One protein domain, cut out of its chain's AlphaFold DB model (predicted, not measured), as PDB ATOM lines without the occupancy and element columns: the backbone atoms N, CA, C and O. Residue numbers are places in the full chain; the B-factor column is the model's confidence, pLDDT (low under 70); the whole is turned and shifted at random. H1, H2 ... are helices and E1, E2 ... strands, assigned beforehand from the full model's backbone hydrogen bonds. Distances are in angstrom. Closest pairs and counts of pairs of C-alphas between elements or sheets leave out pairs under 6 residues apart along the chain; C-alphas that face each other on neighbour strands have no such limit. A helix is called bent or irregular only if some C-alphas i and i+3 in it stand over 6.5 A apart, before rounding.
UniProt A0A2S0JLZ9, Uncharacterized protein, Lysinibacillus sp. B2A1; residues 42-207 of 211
ATOM      1  N   LEU A  42     -29.029 -37.645 -27.431       87.31
ATOM      2  CA  LEU A  42     -28.726 -36.745 -26.326       87.31
ATOM      3  C   LEU A  42     -28.409 -37.515 -25.033       87.31
ATOM      4  O   LEU A  42     -27.488 -37.143 -24.302       87.31
ATOM      5  N   SER A  43     -29.154 -38.581 -24.737       85.62
ATOM      6  CA  SER A  43     -28.907 -39.442 -23.575       85.62
ATOM      7  C   SER A  43     -27.550 -40.149 -23.670       85.62
ATOM      8  O   SER A  43     -26.761 -40.109 -22.721       85.62
ATOM      9  N   ARG A  44     -27.221 -40.709 -24.843       87.31
ATOM     10  CA  ARG A  44     -25.912 -41.327 -25.119       87.31
ATOM     11  C   ARG A  44     -24.774 -40.332 -24.953       87.31
ATOM     12  O   ARG A  44     -23.808 -40.639 -24.257       87.31
ATOM     13  N   LYS A  45     -24.918 -39.126 -25.506       89.88
ATOM     14  CA  LYS A  45     -23.939 -38.047 -25.357       89.88
ATOM     15  C   LYS A  45     -23.718 -37.685 -23.888       89.88
ATOM     16  O   LYS A  45     -22.580 -37.681 -23.430       89.88
ATOM     17  N   LYS A  46     -24.791 -37.459 -23.119       87.44
ATOM     18  CA  LYS A  46     -24.708 -37.162 -21.675       87.44
ATOM     19  C   LYS A  46     -23.969 -38.258 -20.907       87.44
ATOM     20  O   LYS A  46     -23.159 -37.957 -20.032       87.44
ATOM     21  N   HIS A  47     -24.255 -39.521 -21.222       85.12
ATOM     22  CA  HIS A  47     -23.595 -40.655 -20.587       85.12
ATOM     23  C   HIS A  47     -22.106 -40.728 -20.953       85.12
ATOM     24  O   HIS A  47     -21.268 -40.859 -20.063       85.12
ATOM     25  N   ALA A  48     -21.768 -40.576 -22.236       88.69
ATOM     26  CA  ALA A  48     -20.390 -40.592 -22.716       88.69
ATOM     27  C   ALA A  48     -19.543 -39.473 -22.085       88.69
ATOM     28  O   ALA A  48     -18.471 -39.751 -21.553       88.69
ATOM     29  N   GLU A  49     -20.050 -38.235 -22.059       91.38
ATOM     30  CA  GLU A  49     -19.378 -37.091 -21.420       91.38
ATOM     31  C   GLU A  49     -19.097 -37.349 -19.936       91.38
ATOM     32  O   GLU A  49     -18.019 -37.040 -19.425       91.38
ATOM     33  N   PHE A  50     -20.063 -37.940 -19.230       87.06
ATOM     34  CA  PHE A  50     -19.916 -38.273 -17.819       87.06
ATOM     35  C   PHE A  50     -18.843 -39.342 -17.574       87.06
ATOM     36  O   PHE A  50     -18.003 -39.175 -16.683       87.06
ATOM     37  N   VAL A  51     -18.856 -40.422 -18.360       87.00
ATOM     38  CA  VAL A  51     -17.853 -41.493 -18.270       87.00
ATOM     39  C   VAL A  51     -16.463 -40.944 -18.596       87.00
ATOM     40  O   VAL A  51     -15.529 -41.152 -17.822       87.00
ATOM     41  N   GLN A  52     -16.332 -40.179 -19.681       90.50
ATOM     42  CA  GLN A  52     -15.072 -39.558 -20.086       90.50
ATOM     43  C   GLN A  52     -14.526 -38.620 -19.005       90.50
ATOM     44  O   GLN A  52     -13.356 -38.717 -18.641       90.50
ATOM     45  N   SER A  53     -15.371 -37.748 -18.456       90.38
ATOM     46  CA  SER A  53     -14.986 -36.822 -17.390       90.38
ATOM     47  C   SER A  53     -14.527 -37.555 -16.125       90.38
ATOM     48  O   SER A  53     -13.519 -37.188 -15.521       90.38
ATOM     49  N   SER A  54     -15.227 -38.623 -15.735       88.81
ATOM     50  CA  SER A  54     -14.856 -39.424 -14.562       88.81
ATOM     51  C   SER A  54     -13.512 -40.124 -14.767       88.81
ATOM     52  O   SER A  54     -12.644 -40.046 -13.902       88.81
ATOM     53  N   ASN A  55     -13.295 -40.716 -15.945       88.81
ATOM     54  CA  ASN A  55     -12.017 -41.332 -16.295       88.81
ATOM     55  C   ASN A  55     -10.871 -40.313 -16.311       88.81
ATOM     56  O   ASN A  55      -9.805 -40.608 -15.780       88.81
ATOM     57  N   ALA A  56     -11.093 -39.109 -16.850       91.69
ATOM     58  CA  ALA A  56     -10.092 -38.044 -16.851       91.69
ATOM     59  C   ALA A  56      -9.655 -37.664 -15.426       91.69
ATOM     60  O   ALA A  56      -8.462 -37.520 -15.164       91.69
ATOM     61  N   ILE A  57     -10.605 -37.570 -14.491       90.81
ATOM     62  CA  ILE A  57     -10.322 -37.304 -13.074       90.81
ATOM     63  C   ILE A  57      -9.533 -38.461 -12.448       90.81
ATOM     64  O   ILE A  57      -8.512 -38.222 -11.808       90.81
ATOM     65  N   PHE A  58      -9.983 -39.705 -12.634       87.44
ATOM     66  CA  PHE A  58      -9.362 -40.875 -12.003       87.44
ATOM     67  C   PHE A  58      -7.956 -41.167 -12.526       87.44
ATOM     68  O   PHE A  58      -7.091 -41.591 -11.766       87.44
ATOM     69  N   GLN A  59      -7.720 -40.922 -13.812       88.44
ATOM     70  CA  GLN A  59      -6.421 -41.144 -14.445       88.44
ATOM     71  C   GLN A  59      -5.479 -39.943 -14.304       88.44
ATOM     72  O   GLN A  59      -4.326 -40.036 -14.713       88.44
ATOM     73  N   GLY A  60      -5.950 -38.815 -13.757       88.25
ATOM     74  CA  GLY A  60      -5.168 -37.579 -13.709       88.25
ATOM     75  C   GLY A  60      -4.793 -37.080 -15.105       88.25
ATOM     76  O   GLY A  60      -3.665 -36.637 -15.318       88.25
ATOM     77  N   ALA A  61      -5.715 -37.195 -16.064       92.25
ATOM     78  CA  ALA A  61      -5.477 -36.782 -17.440       92.25
ATOM     79  C   ALA A  61      -5.107 -35.287 -17.507       92.25
ATOM     80  O   ALA A  61      -5.650 -34.487 -16.737       92.25
ATOM     81  N   PRO A  62      -4.215 -34.878 -18.426       95.06
ATOM     82  CA  PRO A  62      -3.892 -33.470 -18.598       95.06
ATOM     83  C   PRO A  62      -5.146 -32.702 -19.050       95.06
ATOM     84  O   PRO A  62      -5.790 -33.101 -20.026       95.06
ATOM     85  N   PRO A  63      -5.534 -31.624 -18.348       96.19
ATOM     86  CA  PRO A  63      -6.680 -30.822 -18.739       96.19
ATOM     87  C   PRO A  63      -6.369 -29.939 -19.952       96.19
ATOM     88  O   PRO A  63      -5.227 -29.561 -20.206       96.19
ATOM     89  N   THR A  64      -7.420 -29.552 -20.666       96.44
ATOM     90  CA  THR A  64      -7.358 -28.519 -21.703       96.44
ATOM     91  C   THR A  64      -7.195 -27.154 -21.040       96.44
ATOM     92  O   THR A  64      -7.900 -26.839 -20.074       96.44
ATOM     93  N   GLN A  65      -6.290 -26.328 -21.562       94.75
ATOM     94  CA  GLN A  65      -6.169 -24.944 -21.115       94.75
ATOM     95  C   GLN A  65      -7.421 -24.167 -21.529       94.75
ATOM     96  O   GLN A  65      -7.817 -24.198 -22.692       94.75
ATOM     97  N   LEU A  66      -8.052 -23.480 -20.578       96.50
ATOM     98  CA  LEU A  66      -9.298 -22.762 -20.843       96.50
ATOM     99  C   LEU A  66      -9.088 -21.493 -21.683       96.50
ATOM    100  O   LEU A  66      -9.927 -21.154 -22.519       96.50
ATOM    101  N   VAL A  67      -7.983 -20.789 -21.437       97.06
ATOM    102  CA  VAL A  67      -7.650 -19.516 -22.080       97.06
ATOM    103  C   VAL A  67      -6.545 -19.737 -23.103       97.06
ATOM    104  O   VAL A  67      -5.482 -20.269 -22.785       97.06
ATOM    105  N   ASN A  68      -6.773 -19.266 -24.323       96.19
ATOM    106  CA  ASN A  68      -5.695 -18.973 -25.251       96.19
ATOM    107  C   ASN A  68      -5.072 -17.634 -24.840       96.19
ATOM    108  O   ASN A  68      -5.680 -16.577 -25.013       96.19
ATOM    109  N   THR A  69      -3.869 -17.692 -24.273       92.00
ATOM    110  CA  THR A  69      -3.153 -16.521 -23.754       92.00
ATOM    111  C   THR A  69      -2.620 -15.610 -24.855       92.00
ATOM    112  O   THR A  69      -2.363 -14.442 -24.587       92.00
ATOM    113  N   GLN A  70      -2.436 -16.107 -26.084       93.38
ATOM    114  CA  GLN A  70      -1.993 -15.266 -27.201       93.38
ATOM    115  C   GLN A  70      -3.106 -14.334 -27.686       93.38
ATOM    116  O   GLN A  70      -2.832 -13.202 -28.073       93.38
ATOM    117  N   THR A  71      -4.351 -14.808 -27.677       95.56
ATOM    118  CA  THR A  71      -5.520 -14.063 -28.178       95.56
ATOM    119  C   THR A  71      -6.432 -13.549 -27.069       95.56
ATOM    120  O   THR A  71      -7.483 -12.985 -27.366       95.56
ATOM    121  N   ASN A  72      -6.065 -13.778 -25.805       97.19
ATOM    122  CA  ASN A  72      -6.875 -13.491 -24.623       97.19
ATOM    123  C   ASN A  72      -8.330 -13.973 -24.787       97.19
ATOM    124  O   ASN A  72      -9.294 -13.224 -24.630       97.19
ATOM    125  N   SER A  73      -8.498 -15.230 -25.202       97.19
ATOM    126  CA  SER A  73      -9.807 -15.769 -25.585       97.19
ATOM    127  C   SER A  73     -10.103 -17.105 -24.931       97.19
ATOM    128  O   SER A  73      -9.229 -17.964 -24.822       97.19
ATOM    129  N   ILE A  74     -11.368 -17.320 -24.601       97.06
ATOM    130  CA  ILE A  74     -11.903 -18.552 -24.042       97.06
ATOM    131  C   ILE A  74     -12.781 -19.234 -25.094       97.06
ATOM    132  O   ILE A  74     -13.653 -18.608 -25.700       97.06
ATOM    133  N   THR A  75     -12.593 -20.543 -25.266       95.56
ATOM    134  CA  THR A  75     -13.515 -21.399 -26.024       95.56
ATOM    135  C   THR A  75     -14.032 -22.502 -25.115       95.56
ATOM    136  O   THR A  75     -13.271 -23.353 -24.664       95.56
ATOM    137  N   ILE A  76     -15.333 -22.474 -24.830       95.38
ATOM    138  CA  ILE A  76     -16.015 -23.412 -23.941       95.38
ATOM    139  C   ILE A  76     -16.887 -24.345 -24.768       95.38
ATOM    140  O   ILE A  76     -17.706 -23.916 -25.580       95.38
ATOM    141  N   SER A  77     -16.731 -25.638 -24.515       94.75
ATOM    142  CA  SER A  77     -17.553 -26.714 -25.065       94.75
ATOM    143  C   SER A  77     -17.899 -27.717 -23.970       94.75
ATOM    144  O   SER A  77     -17.031 -28.101 -23.182       94.75
ATOM    145  N   ASN A  78     -19.159 -28.154 -23.933       93.69
ATOM    146  CA  ASN A  78     -19.592 -29.240 -23.054       93.69
ATOM    147  C   ASN A  78     -18.842 -30.539 -23.393       93.69
ATOM    148  O   ASN A  78     -18.512 -30.788 -24.552       93.69
ATOM    149  N   GLY A  79     -18.557 -31.352 -22.376       93.06
ATOM    150  CA  GLY A  79     -17.816 -32.610 -22.517       93.06
ATOM    151  C   GLY A  79     -16.290 -32.474 -22.513       93.06
ATOM    152  O   GLY A  79     -15.598 -33.478 -22.361       93.06
ATOM    153  N   VAL A  80     -15.742 -31.259 -22.600       95.94
ATOM    154  CA  VAL A  80     -14.288 -31.028 -22.556       95.94
ATOM    155  C   VAL A  80     -13.803 -30.860 -21.113       95.94
ATOM    156  O   VAL A  80     -14.429 -30.181 -20.302       95.94
ATOM    157  N   TYR A  81     -12.690 -31.510 -20.776       96.69
ATOM    158  CA  TYR A  81     -12.049 -31.429 -19.462       96.69
ATOM    159  C   TYR A  81     -11.077 -30.245 -19.420       96.69
ATOM    160  O   TYR A  81     -10.074 -30.257 -20.132       96.69
ATOM    161  N   TYR A  82     -11.376 -29.236 -18.601       97.19
ATOM    162  CA  TYR A  82     -10.620 -27.987 -18.500       97.19
ATOM    163  C   TYR A  82      -9.888 -27.846 -17.172       97.19
ATOM    164  O   TYR A  82     -10.335 -28.360 -16.143       97.19
ATOM    165  N   HIS A  83      -8.813 -27.063 -17.201       96.50
ATOM    166  CA  HIS A  83      -8.225 -26.462 -16.016       96.50
ATOM    167  C   HIS A  83      -8.947 -25.147 -15.728       96.50
ATOM    168  O   HIS A  83      -9.037 -24.290 -16.607       96.50
ATOM    169  N   ILE A  84      -9.469 -24.988 -14.512       95.62
ATOM    170  CA  ILE A  84     -10.272 -23.817 -14.128       95.62
ATOM    171  C   ILE A  84      -9.691 -23.080 -12.908       95.62
ATOM    172  O   ILE A  84     -10.412 -22.389 -12.187       95.62
ATOM    173  N   GLY A  85      -8.386 -23.243 -12.672       95.00
ATOM    174  CA  GLY A  85      -7.620 -22.545 -11.643       95.00
ATOM    175  C   GLY A  85      -7.088 -23.459 -10.543       95.00
ATOM    176  O   GLY A  85      -7.063 -24.685 -10.662       95.00
ATOM    177  N   THR A  86      -6.650 -22.856  -9.440       95.38
ATOM    178  CA  THR A  86      -6.077 -23.579  -8.299       95.38
ATOM    179  C   THR A  86      -6.763 -23.207  -6.986       95.38
ATOM    180  O   THR A  86      -7.229 -22.083  -6.781       95.38
ATOM    181  N   VAL A  87      -6.826 -24.169  -6.070       95.38
ATOM    182  CA  VAL A  87      -7.303 -23.978  -4.698       95.38
ATOM    183  C   VAL A  87      -6.221 -24.485  -3.765       95.38
ATOM    184  O   VAL A  87      -5.907 -25.674  -3.774       95.38
ATOM    185  N   ASN A  88      -5.634 -23.583  -2.976       93.88
ATOM    186  CA  ASN A  88      -4.541 -23.909  -2.059       93.88
ATOM    187  C   ASN A  88      -3.388 -24.676  -2.753       93.88
ATOM    188  O   ASN A  88      -2.922 -25.709  -2.278       93.88
ATOM    189  N   GLY A  89      -3.006 -24.229  -3.956       92.25
ATOM    190  CA  GLY A  89      -1.980 -24.869  -4.791       92.25
ATOM    191  C   GLY A  89      -2.407 -26.170  -5.486       92.25
ATOM    192  O   GLY A  89      -1.666 -26.675  -6.326       92.25
ATOM    193  N   LYS A  90      -3.597 -26.713  -5.199       94.19
ATOM    194  CA  LYS A  90      -4.128 -27.912  -5.863       94.19
ATOM    195  C   LYS A  90      -4.886 -27.517  -7.140       94.19
ATOM    196  O   LYS A  90      -5.721 -26.610  -7.077       94.19
ATOM    197  N   PRO A  91      -4.656 -28.183  -8.285       94.94
ATOM    198  CA  PRO A  91      -5.343 -27.856  -9.530       94.94
ATOM    199  C   PRO A  91      -6.822 -28.236  -9.453       94.94
ATOM    200  O   PRO A  91      -7.162 -29.368  -9.099       94.94
ATOM    201  N   LEU A  92      -7.700 -27.300  -9.806       96.44
ATOM    202  CA  LEU A  92      -9.125 -27.535  -9.986       96.44
ATOM    203  C   LEU A  92      -9.397 -27.776 -11.470       96.44
ATOM    204  O   LEU A  92      -9.253 -26.879 -12.302       96.44
ATOM    205  N   ASN A  93      -9.827 -28.993 -11.781       96.94
ATOM    206  CA  ASN A  93     -10.099 -29.429 -13.141       96.94
ATOM    207  C   ASN A  93     -11.504 -30.028 -13.225       96.94
ATOM    208  O   ASN A  93     -11.978 -30.672 -12.282       96.94
ATOM    209  N   GLY A  94     -12.166 -29.875 -14.366       95.19
ATOM    210  CA  GLY A  94     -13.478 -30.479 -14.550       95.19
ATOM    211  C   GLY A  94     -14.111 -30.249 -15.910       95.19
ATOM    212  O   GLY A  94     -13.534 -29.633 -16.800       95.19
ATOM    213  N   THR A  95     -15.314 -30.787 -16.059       96.31
ATOM    214  CA  THR A  95     -16.048 -30.847 -17.323       96.31
ATOM    215  C   THR A  95     -17.452 -30.267 -17.143       96.31
ATOM    216  O   THR A  95     -18.210 -30.791 -16.315       96.31
ATOM    217  N   PRO A  96     -17.843 -29.225 -17.903       95.19
ATOM    218  CA  PRO A  96     -19.244 -28.838 -18.028       95.19
ATOM    219  C   PRO A  96     -19.978 -29.894 -18.863       95.19
ATOM    220  O   PRO A  96     -19.464 -30.362 -19.877       95.19
ATOM    221  N   LEU A  97     -21.158 -30.319 -18.415       92.38
ATOM    222  CA  LEU A  97     -21.892 -31.428 -19.034       92.38
ATOM    223  C   LEU A  97     -23.105 -30.920 -19.812       92.38
ATOM    224  O   LEU A  97     -23.848 -30.068 -19.322       92.38
ATOM    225  N   THR A  98     -23.385 -31.525 -20.968       86.31
ATOM    226  CA  THR A  98     -24.540 -31.191 -21.820       86.31
ATOM    227  C   THR A  98     -25.869 -31.361 -21.073       86.31
ATOM    228  O   THR A  98     -26.822 -30.618 -21.297       86.31
ATOM    229  N   GLY A  99     -25.950 -32.315 -20.139       74.56
ATOM    230  CA  GLY A  99     -27.120 -32.514 -19.272       74.56
ATOM    231  C   GLY A  99     -27.233 -31.551 -18.094       74.56
ATOM    232  O   GLY A  99     -28.142 -31.703 -17.281       74.56
ATOM    233  N   GLY A 100     -26.327 -30.584 -17.989       78.69
ATOM    234  CA  GLY A 100     -26.251 -29.655 -16.878       78.69
ATOM    235  C   GLY A 100     -25.338 -30.124 -15.743       78.69
ATOM    236  O   GLY A 100     -25.089 -31.315 -15.493       78.69
ATOM    237  N   GLY A 101     -24.848 -29.122 -15.016       86.38
ATOM    238  CA  GLY A 101     -23.888 -29.284 -13.936       86.38
ATOM    239  C   GLY A 101     -22.448 -29.432 -14.424       86.38
ATOM    240  O   GLY A 101     -22.142 -29.317 -15.609       86.38
ATOM    241  N   PHE A 102     -21.575 -29.695 -13.461       91.62
ATOM    242  CA  PHE A 102     -20.133 -29.770 -13.636       91.62
ATOM    243  C   PHE A 102     -19.619 -31.003 -12.896       91.62
ATOM    244  O   PHE A 102     -20.105 -31.307 -11.805       91.62
ATOM    245  N   ASN A 103     -18.685 -31.733 -13.494       93.50
ATOM    246  CA  ASN A 103     -17.991 -32.835 -12.833       93.50
ATOM    247  C   ASN A 103     -16.535 -32.428 -12.612       93.50
ATOM    248  O   ASN A 103     -15.873 -32.042 -13.572       93.50
ATOM    249  N   SER A 104     -16.048 -32.481 -11.373       94.62
ATOM    250  CA  SER A 104     -14.713 -31.983 -11.023       94.62
ATOM    251  C   SER A 104     -13.968 -32.919 -10.091       94.62
ATOM    252  O   SER A 104     -14.574 -33.729  -9.393       94.62
ATOM    253  N   ASN A 105     -12.648 -32.768 -10.025       93.44
ATOM    254  CA  ASN A 105     -11.834 -33.495  -9.054       93.44
ATOM    255  C   ASN A 105     -12.109 -33.083  -7.593       93.44
ATOM    256  O   ASN A 105     -11.858 -33.875  -6.700       93.44
ATOM    257  N   PHE A 106     -12.688 -31.908  -7.318       92.88
ATOM    258  CA  PHE A 106     -13.071 -31.502  -5.950       92.88
ATOM    259  C   PHE A 106     -14.449 -32.028  -5.521       92.88
ATOM    260  O   PHE A 106     -14.727 -32.197  -4.330       92.88
ATOM    261  N   SER A 107     -15.332 -32.281  -6.487       86.31
ATOM    262  CA  SER A 107     -16.674 -32.812  -6.255       86.31
ATOM    263  C   SER A 107     -17.072 -33.753  -7.394       86.31
ATOM    264  O   SER A 107     -17.908 -33.385  -8.229       86.31
ATOM    265  N   PRO A 108     -16.495 -34.967  -7.454       82.25
ATOM    266  CA  PRO A 108     -16.826 -35.886  -8.528       82.25
ATOM    267  C   PRO A 108     -18.279 -36.358  -8.382       82.25
ATOM    268  O   PRO A 108     -18.728 -36.705  -7.292       82.25
ATOM    269  N   LYS A 109     -19.034 -36.390  -9.483       78.38
ATOM    270  CA  LYS A 109     -20.464 -36.756  -9.498       78.38
ATOM    271  C   LYS A 109     -20.733 -38.215  -9.101       78.38
ATOM    272  O   LYS A 109     -21.854 -38.527  -8.714       78.38
ATOM    273  N   LEU A 110     -19.733 -39.096  -9.184       74.38
ATOM    274  CA  LEU A 110     -19.808 -40.483  -8.697       74.38
ATOM    275  C   LEU A 110     -19.735 -40.592  -7.166       74.38
ATOM    276  O   LEU A 110     -19.810 -41.695  -6.621       74.38
ATOM    277  N   TYR A 111     -19.617 -39.463  -6.467       64.06
ATOM    278  CA  TYR A 111     -19.613 -39.418  -5.018       64.06
ATOM    279  C   TYR A 111     -20.946 -39.914  -4.451       64.06
ATOM    280  O   TYR A 111     -22.003 -39.313  -4.652       64.06
ATOM    281  N   ARG A 112     -20.874 -40.997  -3.675       68.88
ATOM    282  CA  ARG A 112     -21.963 -41.454  -2.816       68.88
ATOM    283  C   ARG A 112     -21.614 -41.110  -1.367       68.88
ATOM    284  O   ARG A 112     -20.609 -41.621  -0.867       68.88
ATOM    285  N   PRO A 113     -22.404 -40.263  -0.683       61.81
ATOM    286  CA  PRO A 113     -22.089 -39.857   0.675       61.81
ATOM    287  C   PRO A 113     -22.110 -41.051   1.640       61.81
ATOM    288  O   PRO A 113     -22.919 -41.974   1.463       61.81
ATOM    289  N   PRO A 114     -21.257 -41.037   2.682       62.25
ATOM    290  CA  PRO A 114     -21.331 -42.009   3.766       62.25
ATOM    291  C   PRO A 114     -22.753 -42.072   4.345       62.25
ATOM    292  O   PRO A 114     -23.361 -41.038   4.609       62.25
ATOM    293  N   GLY A 115     -23.294 -43.281   4.523       61.91
ATOM    294  CA  GLY A 115     -24.639 -43.488   5.081       61.91
ATOM    295  C   GLY A 115     -25.776 -43.626   4.061       61.91
ATOM    296  O   GLY A 115     -26.909 -43.870   4.463       61.91
ATOM    297  N   ALA A 116     -25.509 -43.549   2.752       67.25
ATOM    298  CA  ALA A 116     -26.494 -43.923   1.735       67.25
ATOM    299  C   ALA A 116     -26.774 -45.442   1.797       67.25
ATOM    300  O   ALA A 116     -25.973 -46.250   1.325       67.25
ATOM    301  N   SER A 117     -27.897 -45.820   2.404       61.47
ATOM    302  CA  SER A 117     -28.228 -47.163   2.899       61.47
ATOM    303  C   SER A 117     -28.015 -48.319   1.906       61.47
ATOM    304  O   SER A 117     -28.406 -48.246   0.741       61.47
ATOM    305  N   GLY A 118     -27.449 -49.427   2.401       61.03
ATOM    306  CA  GLY A 118     -27.677 -50.791   1.892       61.03
ATOM    307  C   GLY A 118     -26.933 -51.256   0.636       61.03
ATOM    308  O   GLY A 118     -27.055 -52.426   0.287       61.03
ATOM    309  N   THR A 119     -26.153 -50.415  -0.048       65.88
ATOM    310  CA  THR A 119     -25.404 -50.844  -1.246       65.88
ATOM    311  C   THR A 119     -23.904 -50.748  -1.016       65.88
ATOM    312  O   THR A 119     -23.401 -49.701  -0.613       65.88
ATOM    313  N   ARG A 120     -23.179 -51.830  -1.319       73.38
ATOM    314  CA  ARG A 120     -21.716 -51.804  -1.397       73.38
ATOM    315  C   ARG A 120     -21.293 -50.799  -2.472       73.38
ATOM    316  O   ARG A 120     -21.832 -50.830  -3.576       73.38
ATOM    317  N   LEU A 121     -20.348 -49.923  -2.140       77.38
ATOM    318  CA  LEU A 121     -19.772 -48.989  -3.104       77.38
ATOM    319  C   LEU A 121     -18.995 -49.759  -4.177       77.38
ATOM    320  O   LEU A 121     -18.276 -50.710  -3.858       77.38
ATOM    321  N   THR A 122     -19.133 -49.346  -5.437       82.69
ATOM    322  CA  THR A 122     -18.264 -49.844  -6.514       82.69
ATOM    323  C   THR A 122     -16.836 -49.301  -6.334       82.69
ATOM    324  O   THR A 122     -16.654 -48.303  -5.626       82.69
ATOM    325  N   PRO A 123     -15.805 -49.912  -6.947       83.75
ATOM    326  CA  PRO A 123     -14.439 -49.385  -6.900       83.75
ATOM    327  C   PRO A 123     -14.335 -47.912  -7.325       83.75
ATOM    328  O   PRO A 123     -13.643 -47.129  -6.683       83.75
ATOM    329  N   GLU A 124     -15.092 -47.502  -8.341       80.56
ATOM    330  CA  GLU A 124     -15.122 -46.126  -8.849       80.56
ATOM    331  C   GLU A 124     -15.761 -45.164  -7.837       80.56
ATOM    332  O   GLU A 124     -15.308 -44.032  -7.670       80.56
ATOM    333  N   GLN A 125     -16.797 -45.612  -7.121       82.62
ATOM    334  CA  GLN A 125     -17.423 -44.829  -6.052       82.62
ATOM    335  C   GLN A 125     -16.505 -44.697  -4.833       82.62
ATOM    336  O   GLN A 125     -16.476 -43.638  -4.205       82.62
ATOM    337  N   LEU A 126     -15.742 -45.745  -4.504       85.06
ATOM    338  CA  LEU A 126     -14.723 -45.697  -3.451       85.06
ATOM    339  C   LEU A 126     -13.606 -44.715  -3.806       85.06
ATOM    340  O   LEU A 126     -13.214 -43.906  -2.968       85.06
ATOM    341  N   GLU A 127     -13.136 -44.740  -5.050       85.75
ATOM    342  CA  GLU A 127     -12.100 -43.821  -5.513       85.75
ATOM    343  C   GLU A 127     -12.606 -42.375  -5.562       85.75
ATOM    344  O   GLU A 127     -11.954 -41.462  -5.060       85.75
ATOM    345  N   SER A 128     -13.827 -42.159  -6.056       85.00
ATOM    346  CA  SER A 128     -14.488 -40.852  -5.999       85.00
ATOM    347  C   SER A 128     -14.633 -40.333  -4.566       85.00
ATOM    348  O   SER A 128     -14.470 -39.134  -4.334       85.00
ATOM    349  N   LEU A 129     -14.964 -41.205  -3.610       85.06
ATOM    350  CA  LEU A 129     -15.044 -40.856  -2.194       85.06
ATOM    351  C   LEU A 129     -13.666 -40.465  -1.649       85.06
ATOM    352  O   LEU A 129     -13.550 -39.430  -0.995       85.06
ATOM    353  N   ARG A 130     -12.626 -41.244  -1.965       88.69
ATOM    354  CA  ARG A 130     -11.238 -40.972  -1.567       88.69
ATOM    355  C   ARG A 130     -10.763 -39.617  -2.089       88.69
ATOM    356  O   ARG A 130     -10.222 -38.822  -1.325       88.69
ATOM    357  N   ILE A 131     -11.010 -39.333  -3.368       89.94
ATOM    358  CA  ILE A 131     -10.702 -38.042  -3.992       89.94
ATOM    359  C   ILE A 131     -11.448 -36.921  -3.265       89.94
ATOM    360  O   ILE A 131     -10.820 -35.967  -2.813       89.94
ATOM    361  N   HIS A 132     -12.763 -37.051  -3.067       88.06
ATOM    362  CA  HIS A 132     -13.558 -36.038  -2.372       88.06
ATOM    363  C   HIS A 132     -13.043 -35.751  -0.951       88.06
ATOM    364  O   HIS A 132     -12.976 -34.592  -0.538       88.06
ATOM    365  N   GLN A 133     -12.663 -36.795  -0.211       88.62
ATOM    366  CA  GLN A 133     -12.129 -36.706   1.151       88.62
ATOM    367  C   GLN A 133     -10.694 -36.164   1.215       88.62
ATOM    368  O   GLN A 133     -10.288 -35.681   2.268       88.62
ATOM    369  N   SER A 134      -9.942 -36.190   0.110       92.38
ATOM    370  CA  SER A 134      -8.592 -35.605   0.038       92.38
ATOM    371  C   SER A 134      -8.578 -34.067   0.082       92.38
ATOM    372  O   SER A 134      -7.518 -33.451   0.232       92.38
ATOM    373  N   TYR A 135      -9.758 -33.450  -0.018       93.38
ATOM    374  CA  TYR A 135      -9.956 -32.011   0.094       93.38
ATOM    375  C   TYR A 135     -10.694 -31.649   1.384       93.38
ATOM    376  O   TYR A 135     -11.642 -32.324   1.803       93.38
ATOM    377  N   SER A 136     -10.292 -30.539   1.998       94.38
ATOM    378  CA  SER A 136     -10.999 -29.981   3.149       94.38
ATOM    379  C   SER A 136     -12.352 -29.390   2.733       94.38
ATOM    380  O   SER A 136     -12.618 -29.115   1.560       94.38
ATOM    381  N   GLN A 137     -13.241 -29.158   3.702       92.44
ATOM    382  CA  GLN A 137     -14.510 -28.484   3.423       92.44
ATOM    383  C   GLN A 137     -14.297 -27.074   2.855       92.44
ATOM    384  O   GLN A 137     -14.993 -26.697   1.915       92.44
ATOM    385  N   GLN A 138     -13.328 -26.329   3.391       95.50
ATOM    386  CA  GLN A 138     -12.984 -24.995   2.906       95.50
ATOM    387  C   GLN A 138     -12.470 -25.048   1.463       95.50
ATOM    388  O   GLN A 138     -12.940 -24.292   0.619       95.50
ATOM    389  N   GLU A 139     -11.575 -25.988   1.152       95.94
ATOM    390  CA  GLU A 139     -11.065 -26.188  -0.209       95.94
ATOM    391  C   GLU A 139     -12.208 -26.477  -1.196       95.94
ATOM    392  O   GLU A 139     -12.269 -25.900  -2.279       95.94
ATOM    393  N   ARG A 140     -13.181 -27.309  -0.806       93.75
ATOM    394  CA  ARG A 140     -14.365 -27.572  -1.638       93.75
ATOM    395  C   ARG A 140     -15.262 -26.344  -1.805       93.75
ATOM    396  O   ARG A 140     -15.798 -26.129  -2.888       93.75
ATOM    397  N   GLN A 141     -15.431 -25.531  -0.765       94.19
ATOM    398  CA  GLN A 141     -16.197 -24.284  -0.854       94.19
ATOM    399  C   GLN A 141     -15.527 -23.275  -1.791       94.19
ATOM    400  O   GLN A 141     -16.209 -22.654  -2.601       94.19
ATOM    401  N   GLU A 142     -14.205 -23.135  -1.720       94.81
ATOM    402  CA  GLU A 142     -13.443 -22.284  -2.636       94.81
ATOM    403  C   GLU A 142     -13.514 -22.792  -4.077       94.81
ATOM    404  O   GLU A 142     -13.767 -22.007  -4.989       94.81
ATOM    405  N   ALA A 143     -13.393 -24.106  -4.282       95.81
ATOM    406  CA  ALA A 143     -13.576 -24.710  -5.597       95.81
ATOM    407  C   ALA A 143     -14.969 -24.424  -6.169       95.81
ATOM    408  O   ALA A 143     -15.091 -24.052  -7.333       95.81
ATOM    409  N   ASN A 144     -16.022 -24.526  -5.353       94.31
ATOM    410  CA  ASN A 144     -17.388 -24.247  -5.794       94.31
ATOM    411  C   ASN A 144     -17.586 -22.797  -6.260       94.31
ATOM    412  O   ASN A 144     -18.367 -22.573  -7.182       94.31
ATOM    413  N   LYS A 145     -16.865 -21.823  -5.687       94.94
ATOM    414  CA  LYS A 145     -16.895 -20.427  -6.159       94.94
ATOM    415  C   LYS A 145     -16.314 -20.309  -7.567       94.94
ATOM    416  O   LYS A 145     -16.954 -19.737  -8.444       94.94
ATOM    417  N   LEU A 146     -15.155 -20.921  -7.816       95.88
ATOM    418  CA  LEU A 146     -14.537 -20.945  -9.149       95.88
ATOM    419  C   LEU A 146     -15.416 -21.686 -10.169       95.88
ATOM    420  O   LEU A 146     -15.610 -21.211 -11.286       95.88
ATOM    421  N   VAL A 147     -16.015 -22.811  -9.767       95.94
ATOM    422  CA  VAL A 147     -16.983 -23.547 -10.596       95.94
ATOM    423  C   VAL A 147     -18.214 -22.694 -10.905       95.94
ATOM    424  O   VAL A 147     -18.688 -22.719 -12.036       95.94
ATOM    425  N   SER A 148     -18.732 -21.924  -9.942       94.50
ATOM    426  CA  SER A 148     -19.877 -21.023 -10.145       94.50
ATOM    427  C   SER A 148     -19.588 -19.972 -11.221       94.50
ATOM    428  O   SER A 148     -20.381 -19.793 -12.153       94.50
ATOM    429  N   ILE A 149     -18.410 -19.344 -11.152       96.19
ATOM    430  CA  ILE A 149     -17.936 -18.409 -12.176       96.19
ATOM    431  C   ILE A 149     -17.851 -19.102 -13.534       96.19
ATOM    432  O   ILE A 149     -18.477 -18.647 -14.491       96.19
ATOM    433  N   PHE A 150     -17.151 -20.235 -13.611       96.69
ATOM    434  CA  PHE A 150     -16.994 -20.977 -14.858       96.69
ATOM    435  C   PHE A 150     -18.343 -21.358 -15.481       96.69
ATOM    436  O   PHE A 150     -18.570 -21.129 -16.665       96.69
ATOM    437  N   MET A 151     -19.279 -21.874 -14.681       94.88
ATOM    438  CA  MET A 151     -20.616 -22.236 -15.154       94.88
ATOM    439  C   MET A 151     -21.437 -21.024 -15.603       94.88
ATOM    440  O   MET A 151     -22.282 -21.166 -16.487       94.88
ATOM    441  N   SER A 152     -21.193 -19.841 -15.041       94.06
ATOM    442  CA  SER A 152     -21.796 -18.601 -15.537       94.06
ATOM    443  C   SER A 152     -21.255 -18.255 -16.928       94.06
ATOM    444  O   SER A 152     -22.045 -17.995 -17.835       94.06
ATOM    445  N   LEU A 153     -19.938 -18.377 -17.147       95.25
ATOM    446  CA  LEU A 153     -19.327 -18.194 -18.472       95.25
ATOM    447  C   LEU A 153     -19.829 -19.232 -19.487       95.25
ATOM    448  O   LEU A 153     -20.103 -18.876 -20.627       95.25
ATOM    449  N   VAL A 154     -20.022 -20.494 -19.078       94.56
ATOM    450  CA  VAL A 154     -20.615 -21.547 -19.930       94.56
ATOM    451  C   VAL A 154     -22.020 -21.141 -20.383       94.56
ATOM    452  O   VAL A 154     -22.353 -21.258 -21.560       94.56
ATOM    453  N   ARG A 155     -22.860 -20.628 -19.474       92.38
ATOM    454  CA  ARG A 155     -24.219 -20.178 -19.826       92.38
ATOM    455  C   ARG A 155     -24.204 -18.958 -20.743       92.38
ATOM    456  O   ARG A 155     -25.049 -18.882 -21.631       92.38
ATOM    457  N   LEU A 156     -23.268 -18.030 -20.548       92.12
ATOM    458  CA  LEU A 156     -23.071 -16.883 -21.439       92.12
ATOM    459  C   LEU A 156     -22.658 -17.327 -22.845       92.12
ATOM    460  O   LEU A 156     -23.226 -16.873 -23.840       92.12
ATOM    461  N   ALA A 157     -21.702 -18.256 -22.915       91.44
ATOM    462  CA  ALA A 157     -21.202 -18.843 -24.150       91.44
ATOM    463  C   ALA A 157     -22.317 -19.562 -24.930       91.44
ATOM    464  O   ALA A 157     -22.450 -19.366 -26.136       91.44
ATOM    465  N   ASP A 158     -23.172 -20.307 -24.222       89.38
ATOM    466  CA  ASP A 158     -24.350 -20.991 -24.771       89.38
ATOM    467  C   ASP A 158     -25.517 -20.038 -25.116       89.38
ATOM    468  O   ASP A 158     -26.545 -20.488 -25.618       89.38
ATOM    469  N   GLY A 159     -25.423 -18.740 -24.798       87.69
ATOM    470  CA  GLY A 159     -26.523 -17.780 -24.973       87.69
ATOM    471  C   GLY A 159     -27.712 -17.993 -24.026       87.69
ATOM    472  O   GLY A 159     -28.791 -17.457 -24.258       87.69
ATOM    473  N   LYS A 160     -27.527 -18.769 -22.952       88.56
ATOM    474  CA  LYS A 160     -28.545 -19.070 -21.928       88.56
ATOM    475  C   LYS A 160     -28.599 -18.034 -20.800       88.56
ATOM    476  O   LYS A 160     -29.515 -18.088 -19.986       88.56
ATOM    477  N   SER A 161     -27.616 -17.137 -20.718       89.00
ATOM    478  CA  SER A 161     -27.564 -16.018 -19.768       89.00
ATOM    479  C   SER A 161     -27.177 -14.741 -20.501       89.00
ATOM    480  O   SER A 161     -26.364 -14.791 -21.426       89.00
ATOM    481  N   SER A 162     -27.715 -13.605 -20.061       89.62
ATOM    482  CA  SER A 162     -27.244 -12.287 -20.489       89.62
ATOM    483  C   SER A 162     -26.107 -11.792 -19.591       89.62
ATOM    484  O   SER A 162     -25.929 -12.287 -18.473       89.62
ATOM    485  N   VAL A 163     -25.361 -10.789 -20.047       90.75
ATOM    486  CA  VAL A 163     -24.287 -10.170 -19.256       90.75
ATOM    487  C   VAL A 163     -24.839  -9.531 -17.977       90.75
ATOM    488  O   VAL A 163     -24.280  -9.717 -16.898       90.75
ATOM    489  N   GLU A 164     -25.989  -8.862 -18.064       87.81
ATOM    490  CA  GLU A 164     -26.649  -8.204 -16.931       87.81
ATOM    491  C   GLU A 164     -27.018  -9.218 -15.844       87.81
ATOM    492  O   GLU A 164     -26.804  -8.968 -14.661       87.81
ATOM    493  N   SER A 165     -27.507 -10.396 -16.245       86.69
ATOM    494  CA  SER A 165     -27.865 -11.469 -15.309       86.69
ATOM    495  C   SER A 165     -26.664 -12.060 -14.559       86.69
ATOM    496  O   SER A 165     -26.839 -12.673 -13.507       86.69
ATOM    497  N   MET A 166     -25.449 -11.885 -15.089       86.81
ATOM    498  CA  MET A 166     -24.219 -12.401 -14.492       86.81
ATOM    499  C   MET A 166     -23.549 -11.430 -13.527       86.81
ATOM    500  O   MET A 166     -22.843 -11.896 -12.635       86.81
ATOM    501  N   ASN A 167     -23.777 -10.121 -13.669       90.31
ATOM    502  CA  ASN A 167     -23.170  -9.063 -12.849       90.31
ATOM    503  C   ASN A 167     -23.749  -9.023 -11.421       90.31
ATOM    504  O   ASN A 167     -24.348  -8.048 -10.975       90.31
ATOM    505  N   THR A 168     -23.572 -10.117 -10.690       91.25
ATOM    506  CA  THR A 168     -23.935 -10.262  -9.280       91.25
ATOM    507  C   THR A 168     -22.745  -9.911  -8.380       91.25
ATOM    508  O   THR A 168     -21.597 -10.019  -8.820       91.25
ATOM    509  N   PRO A 169     -22.968  -9.567  -7.096       91.44
ATOM    510  CA  PRO A 169     -21.871  -9.348  -6.151       91.44
ATOM    511  C   PRO A 169     -20.924 -10.552  -6.029       91.44
ATOM    512  O   PRO A 169     -19.713 -10.372  -5.946       91.44
ATOM    513  N   ASP A 170     -21.463 -11.777  -6.073       90.25
ATOM    514  CA  ASP A 170     -20.659 -13.007  -6.038       90.25
ATOM    515  C   ASP A 170     -19.800 -13.154  -7.302       90.25
ATOM    516  O   ASP A 170     -18.620 -13.499  -7.217       90.25
ATOM    517  N   PHE A 171     -20.342 -12.814  -8.476       93.06
ATOM    518  CA  PHE A 171     -19.554 -12.793  -9.706       93.06
ATOM    519  C   PHE A 171     -18.428 -11.757  -9.631       93.06
ATOM    520  O   PHE A 171     -17.268 -12.095  -9.858       93.06
ATOM    521  N   ALA A 172     -18.750 -10.521  -9.243       93.88
ATOM    522  CA  ALA A 172     -17.780  -9.436  -9.127       93.88
ATOM    523  C   ALA A 172     -16.646  -9.767  -8.143       93.88
ATOM    524  O   ALA A 172     -15.486  -9.459  -8.406       93.88
ATOM    525  N   GLN A 173     -16.963 -10.437  -7.033       93.88
ATOM    526  CA  GLN A 173     -15.981 -10.822  -6.023       93.88
ATOM    527  C   GLN A 173     -15.046 -11.948  -6.492       93.88
ATOM    528  O   GLN A 173     -13.868 -11.951  -6.135       93.88
ATOM    529  N   ASN A 174     -15.555 -12.925  -7.249       95.25
ATOM    530  CA  ASN A 174     -14.807 -14.150  -7.551       95.25
ATOM    531  C   ASN A 174     -14.236 -14.202  -8.980       95.25
ATOM    532  O   ASN A 174     -13.271 -14.934  -9.206       95.25
ATOM    533  N   PHE A 175     -14.781 -13.443  -9.936       96.75
ATOM    534  CA  PHE A 175     -14.317 -13.454 -11.327       96.75
ATOM    535  C   PHE A 175     -12.848 -13.031 -11.495       96.75
ATOM    536  O   PHE A 175     -12.142 -13.731 -12.218       96.75
ATOM    537  N   PRO A 176     -12.319 -12.000 -10.801       96.38
ATOM    538  CA  PRO A 176     -10.899 -11.650 -10.902       96.38
ATOM    539  C   PRO A 176      -9.962 -12.786 -10.475       96.38
ATOM    540  O   PRO A 176      -9.024 -13.118 -11.194       96.38
ATOM    541  N   ARG A 177     -10.265 -13.448  -9.349       94.62
ATOM    542  CA  ARG A 177      -9.500 -14.611  -8.867       94.62
ATOM    543  C   ARG A 177      -9.583 -15.780  -9.847       94.62
ATOM    544  O   ARG A 177      -8.604 -16.494 -10.048       94.62
ATOM    545  N   PHE A 178     -10.758 -16.003 -10.434       96.88
ATOM    546  CA  PHE A 178     -10.930 -17.009 -11.474       96.88
ATOM    547  C   PHE A 178     -10.065 -16.695 -12.698       96.88
ATOM    548  O   PHE A 178      -9.326 -17.566 -13.143       96.88
ATOM    549  N   ALA A 179     -10.130 -15.459 -13.201       97.06
ATOM    550  CA  ALA A 179      -9.401 -14.999 -14.377       97.06
ATOM    551  C   ALA A 179      -7.886 -15.165 -14.205       97.06
ATOM    552  O   ALA A 179      -7.247 -15.790 -15.048       97.06
ATOM    553  N   GLU A 180      -7.343 -14.716 -13.071       95.19
ATOM    554  CA  GLU A 180      -5.939 -14.927 -12.707       95.19
ATOM    555  C   GLU A 180      -5.574 -16.419 -12.724       95.19
ATOM    556  O   GLU A 180      -4.595 -16.819 -13.352       95.19
ATOM    557  N   GLY A 181      -6.407 -17.262 -12.104       93.38
ATOM    558  CA  GLY A 181      -6.172 -18.702 -12.017       93.38
ATOM    559  C   GLY A 181      -6.143 -19.426 -13.367       93.38
ATOM    560  O   GLY A 181      -5.505 -20.471 -13.470       93.38
ATOM    561  N   VAL A 182      -6.811 -18.893 -14.394       95.69
ATOM    562  CA  VAL A 182      -6.838 -19.484 -15.744       95.69
ATOM    563  C   VAL A 182      -5.960 -18.743 -16.756       95.69
ATOM    564  O   VAL A 182      -5.855 -19.185 -17.901       95.69
ATOM    565  N   GLY A 183      -5.313 -17.650 -16.342       95.69
ATOM    566  CA  GLY A 183      -4.474 -16.812 -17.201       95.69
ATOM    567  C   GLY A 183      -5.256 -15.895 -18.146       95.69
ATOM    568  O   GLY A 183      -4.754 -15.567 -19.217       95.69
ATOM    569  N   LEU A 184      -6.486 -15.515 -17.785       97.50
ATOM    570  CA  LEU A 184      -7.269 -14.514 -18.510       97.50
ATOM    571  C   LEU A 184      -6.837 -13.111 -18.073       97.50
ATOM    572  O   LEU A 184      -6.920 -12.775 -16.891       97.50
ATOM    573  N   ASP A 185      -6.426 -12.283 -19.026       97.00
ATOM    574  CA  ASP A 185      -6.027 -10.908 -18.756       97.00
ATOM    575  C   ASP A 185      -7.243  -9.977 -18.806       97.00
ATOM    576  O   ASP A 185      -7.825  -9.736 -19.863       97.00
ATOM    577  N   LEU A 186      -7.630  -9.449 -17.644       96.94
ATOM    578  CA  LEU A 186      -8.771  -8.541 -17.509       96.94
ATOM    579  C   LEU A 186      -8.430  -7.075 -17.817       96.94
ATOM    580  O   LEU A 186      -9.332  -6.241 -17.829       96.94
ATOM    581  N   THR A 187      -7.155  -6.738 -18.038       96.06
ATOM    582  CA  THR A 187      -6.727  -5.358 -18.338       96.06
ATOM    583  C   THR A 187      -6.983  -4.957 -19.789       96.06
ATOM    584  O   THR A 187      -6.983  -3.771 -20.118       96.06
ATOM    585  N   GLN A 188      -7.251  -5.939 -20.644       95.19
ATOM    586  CA  GLN A 188      -7.564  -5.770 -22.055       95.19
ATOM    587  C   GLN A 188      -8.873  -6.498 -22.401       95.19
ATOM    588  O   GLN A 188      -9.333  -7.353 -21.637       95.19
ATOM    589  N   PRO A 189      -9.499  -6.182 -23.547       96.44
ATOM    590  CA  PRO A 189     -10.625  -6.959 -24.042       96.44
ATOM    591  C   PRO A 189     -10.286  -8.448 -24.154       96.44
ATOM    592  O   PRO A 189      -9.173  -8.830 -24.524       96.44
ATOM    593  N   PHE A 190     -11.268  -9.291 -23.865       97.00
ATOM    594  CA  PHE A 190     -11.178 -10.735 -24.051       97.00
ATOM    595  C   PHE A 190     -12.403 -11.246 -24.787       97.00
ATOM    596  O   PHE A 190     -13.415 -10.551 -24.882       97.00
ATOM    597  N   SER A 191     -12.341 -12.475 -25.292       96.31
ATOM    598  CA  SER A 191     -13.502 -13.100 -25.926       96.31
ATOM    599  C   SER A 191     -13.908 -14.415 -25.281       96.31
ATOM    600  O   SER A 191     -13.077 -15.152 -24.755       96.31
ATOM    601  N   ILE A 192     -15.204 -14.717 -25.324       95.94
ATOM    602  CA  ILE A 192     -15.772 -16.011 -24.939       95.94
ATOM    603  C   ILE A 192     -16.598 -16.508 -26.121       95.94
ATOM    604  O   ILE A 192     -17.567 -15.859 -26.515       95.94
ATOM    605  N   ASN A 193     -16.208 -17.648 -26.699       94.56
ATOM    606  CA  ASN A 193     -16.829 -18.234 -27.894       94.56
ATOM    607  C   ASN A 193     -17.038 -17.199 -29.021       94.56
ATOM    608  O   ASN A 193     -18.107 -17.121 -29.623       94.56
ATOM    609  N   GLY A 194     -16.020 -16.368 -29.268       91.94
ATOM    610  CA  GLY A 194     -16.021 -15.351 -30.326       91.94
ATOM    611  C   GLY A 194     -16.754 -14.044 -30.000       91.94
ATOM    612  O   GLY A 194     -16.688 -13.116 -30.796       91.94
ATOM    613  N   LYS A 195     -17.418 -13.930 -28.842       92.81
ATOM    614  CA  LYS A 195     -18.033 -12.671 -28.383       92.81
ATOM    615  C   LYS A 195     -17.052 -11.895 -27.515       92.81
ATOM    616  O   LYS A 195     -16.428 -12.503 -26.650       92.81
ATOM    617  N   SER A 196     -16.943 -10.587 -27.718       94.81
ATOM    618  CA  SER A 196     -15.965  -9.734 -27.033       94.81
ATOM    619  C   SER A 196     -16.533  -9.078 -25.777       94.81
ATOM    620  O   SER A 196     -17.679  -8.625 -25.757       94.81
ATOM    621  N   PHE A 197     -15.709  -8.988 -24.737       95.81
ATOM    622  CA  PHE A 197     -16.070  -8.447 -23.434       95.81
ATOM    623  C   PHE A 197     -14.950  -7.585 -22.850       95.81
ATOM    624  O   PHE A 197     -13.767  -7.804 -23.113       95.81
ATOM    625  N   VAL A 198     -15.343  -6.639 -22.001       96.88
ATOM    626  CA  VAL A 198     -14.453  -5.969 -21.045       96.88
ATOM    627  C   VAL A 198     -14.951  -6.212 -19.629       96.88
ATOM    628  O   VAL A 198     -16.156  -6.344 -19.399       96.88
ATOM    629  N   TYR A 199     -14.026  -6.238 -18.675       96.62
ATOM    630  CA  TYR A 199     -14.350  -6.277 -17.257       96.62
ATOM    631  C   TYR A 199     -13.790  -5.036 -16.565       96.62
ATOM    632  O   TYR A 199     -12.587  -4.792 -16.581       96.62
ATOM    633  N   SER A 200     -14.666  -4.231 -15.969       94.44
ATOM    634  CA  SER A 200     -14.280  -2.977 -15.318       94.44
ATOM    635  C   SER A 200     -15.212  -2.672 -14.155       94.44
ATOM    636  O   SER A 200     -16.417  -2.875 -14.277       94.44
ATOM    637  N   ASN A 201     -14.675  -2.151 -13.049       90.81
ATOM    638  CA  ASN A 201     -15.458  -1.740 -11.875       90.81
ATOM    639  C   ASN A 201     -16.392  -2.837 -11.324       90.81
ATOM    640  O   ASN A 201     -17.489  -2.545 -10.863       90.81
ATOM    641  N   GLY A 202     -15.966  -4.102 -11.380       90.94
ATOM    642  CA  GLY A 202     -16.770  -5.229 -10.903       90.94
ATOM    643  C   GLY A 202     -17.774  -5.778 -11.922       90.94
ATOM    644  O   GLY A 202     -18.420  -6.785 -11.640       90.94
ATOM    645  N   GLU A 203     -17.887  -5.165 -13.100       93.88
ATOM    646  CA  GLU A 203     -18.905  -5.489 -14.096       93.88
ATOM    647  C   GLU A 203     -18.288  -6.028 -15.384       93.88
ATOM    648  O   GLU A 203     -17.351  -5.455 -15.945       93.88
ATOM    649  N   LEU A 204     -18.877  -7.108 -15.891       95.06
ATOM    650  CA  LEU A 204     -18.681  -7.579 -17.250       95.06
ATOM    651  C   LEU A 204     -19.560  -6.756 -18.200       95.06
ATOM    652  O   LEU A 204     -20.722  -6.487 -17.892       95.06
ATOM    653  N   ARG A 205     -19.029  -6.371 -19.361       94.81
ATOM    654  CA  ARG A 205     -19.772  -5.663 -20.414       94.81
ATOM    655  C   ARG A 205     -19.464  -6.287 -21.765       94.81
ATOM    656  O   ARG A 205     -18.304  -6.572 -22.054       94.81
ATOM    657  N   SER A 206     -20.493  -6.497 -22.584       92.75
ATOM    658  CA  SER A 206     -20.302  -6.912 -23.976       92.75
ATOM    659  C   SER A 206     -19.785  -5.732 -24.790       92.75
ATOM    660  O   SER A 206     -20.295  -4.621 -24.661       92.75
ATOM    661  N   ILE A 207     -18.818  -5.989 -25.659       90.06
ATOM    662  CA  ILE A 207     -18.425  -5.064 -26.720       90.06
ATOM    663  C   ILE A 207     -19.208  -5.512 -27.953       90.06
ATOM    664  O   ILE A 207     -19.170  -6.696 -28.297       90.06
TER     665      ILE A 207
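Overview. This is residues 42 to 207 of the 211 residues of an uncharacterized protein of Lysinibacillus sp. B2A1 (UniProt A0A2S0JLZ9). A small three-stranded sheet, E1 E2 E3, is sandwiched between the long helix H3 on one face and H1 on the other, with H5 beside its edge strand E1 and crossing H3. A second small sheet, E4 E5 E6, makes one end of the elongated body; at the other end lie H2 and a loop whose residues 115 to 120 stick out. The printed part has 166 residues with five named helices and six named strands, in the order H1 E1 E2 E3 H2 H3 H4 H5 E4 E5 E6; both sheets are antiparallel and the class is mixed. The whole is compact, with a radius of gyration of the C-alphas of 16.5 A, and spans 54 by 35 by 28 A.

Along the chain. The first sheet holds E1, residues 82 to 87, E2, residues 90 to 96 and 19.4 A long, and E3, residues 102 to 104. H3, residues 137 to 157, is 30.0 A long. H1, residues 42 to 59, is 25.7 A long and begins at C-alpha 42 (-28.726, -36.745, -26.326). H5, residues 169 to 182, is 20.5 A long and irregular: C-alphas 173 and 176 are 7.1 A apart. H2 is residues 123 to 133, H4 residues 163 to 166. E4 is residues 190 to 192, E5 residues 195 to 200, and E6 residues 203 to 207, ending at C-alpha 207 (-18.425, -5.064, -26.720).

Arrangement. E1, E2 and E3 form a meander, each strand the antiparallel neighbour of the one before, with N 84 and O 92 at 2.9 A and N 95 and O 103 at 2.8 A. Three layers, helices on both faces of a sheet, are made with H3 and H1 on opposite faces. H3 lies over E2 at a height over the sheet of 7.8 A, the closest C-alphas being those of Leu 92 and Ala 143, 6.9 A. H1 runs along the strands at 9.6 A, with C-alphas Ser 53 and Thr 95 closest, 6.1 A. H5 stands at the sheet's level, 3.3 A, and with H3 residues 145 to 150 it touches H3 about perpendicular, 88 degrees; the C-alphas of Leu 146 and Phe 178 are closest, 5.8 A. H2 is close to H1 but not clearly touching, with C-alphas Phe 58 and Glu 127 closest, 7.6 A. E4, E5 and E6 form a second meander, with N 192 and O 195 at 2.9 A and N 198 and O 205 at 3.0 A; H4 and H5 only graze this sheet. Every O i to N i+4 pair is within hydrogen-bond range in H1, H2 and H3, and 8 of 10 in H5; H4 is too short for such a pair.

Size, cuts and confidence. The C-alphas farthest apart are those of Gly 118 and Gln 188, 54.8 A. The printed part has no cut. The links H1 to E1 and E3 to H2 are long; in the first, residues 73 to 74 pair with residues 191 to 192 of E4. The mean pLDDT of the printed part is 90.4, with residues 111 to 119 under 70.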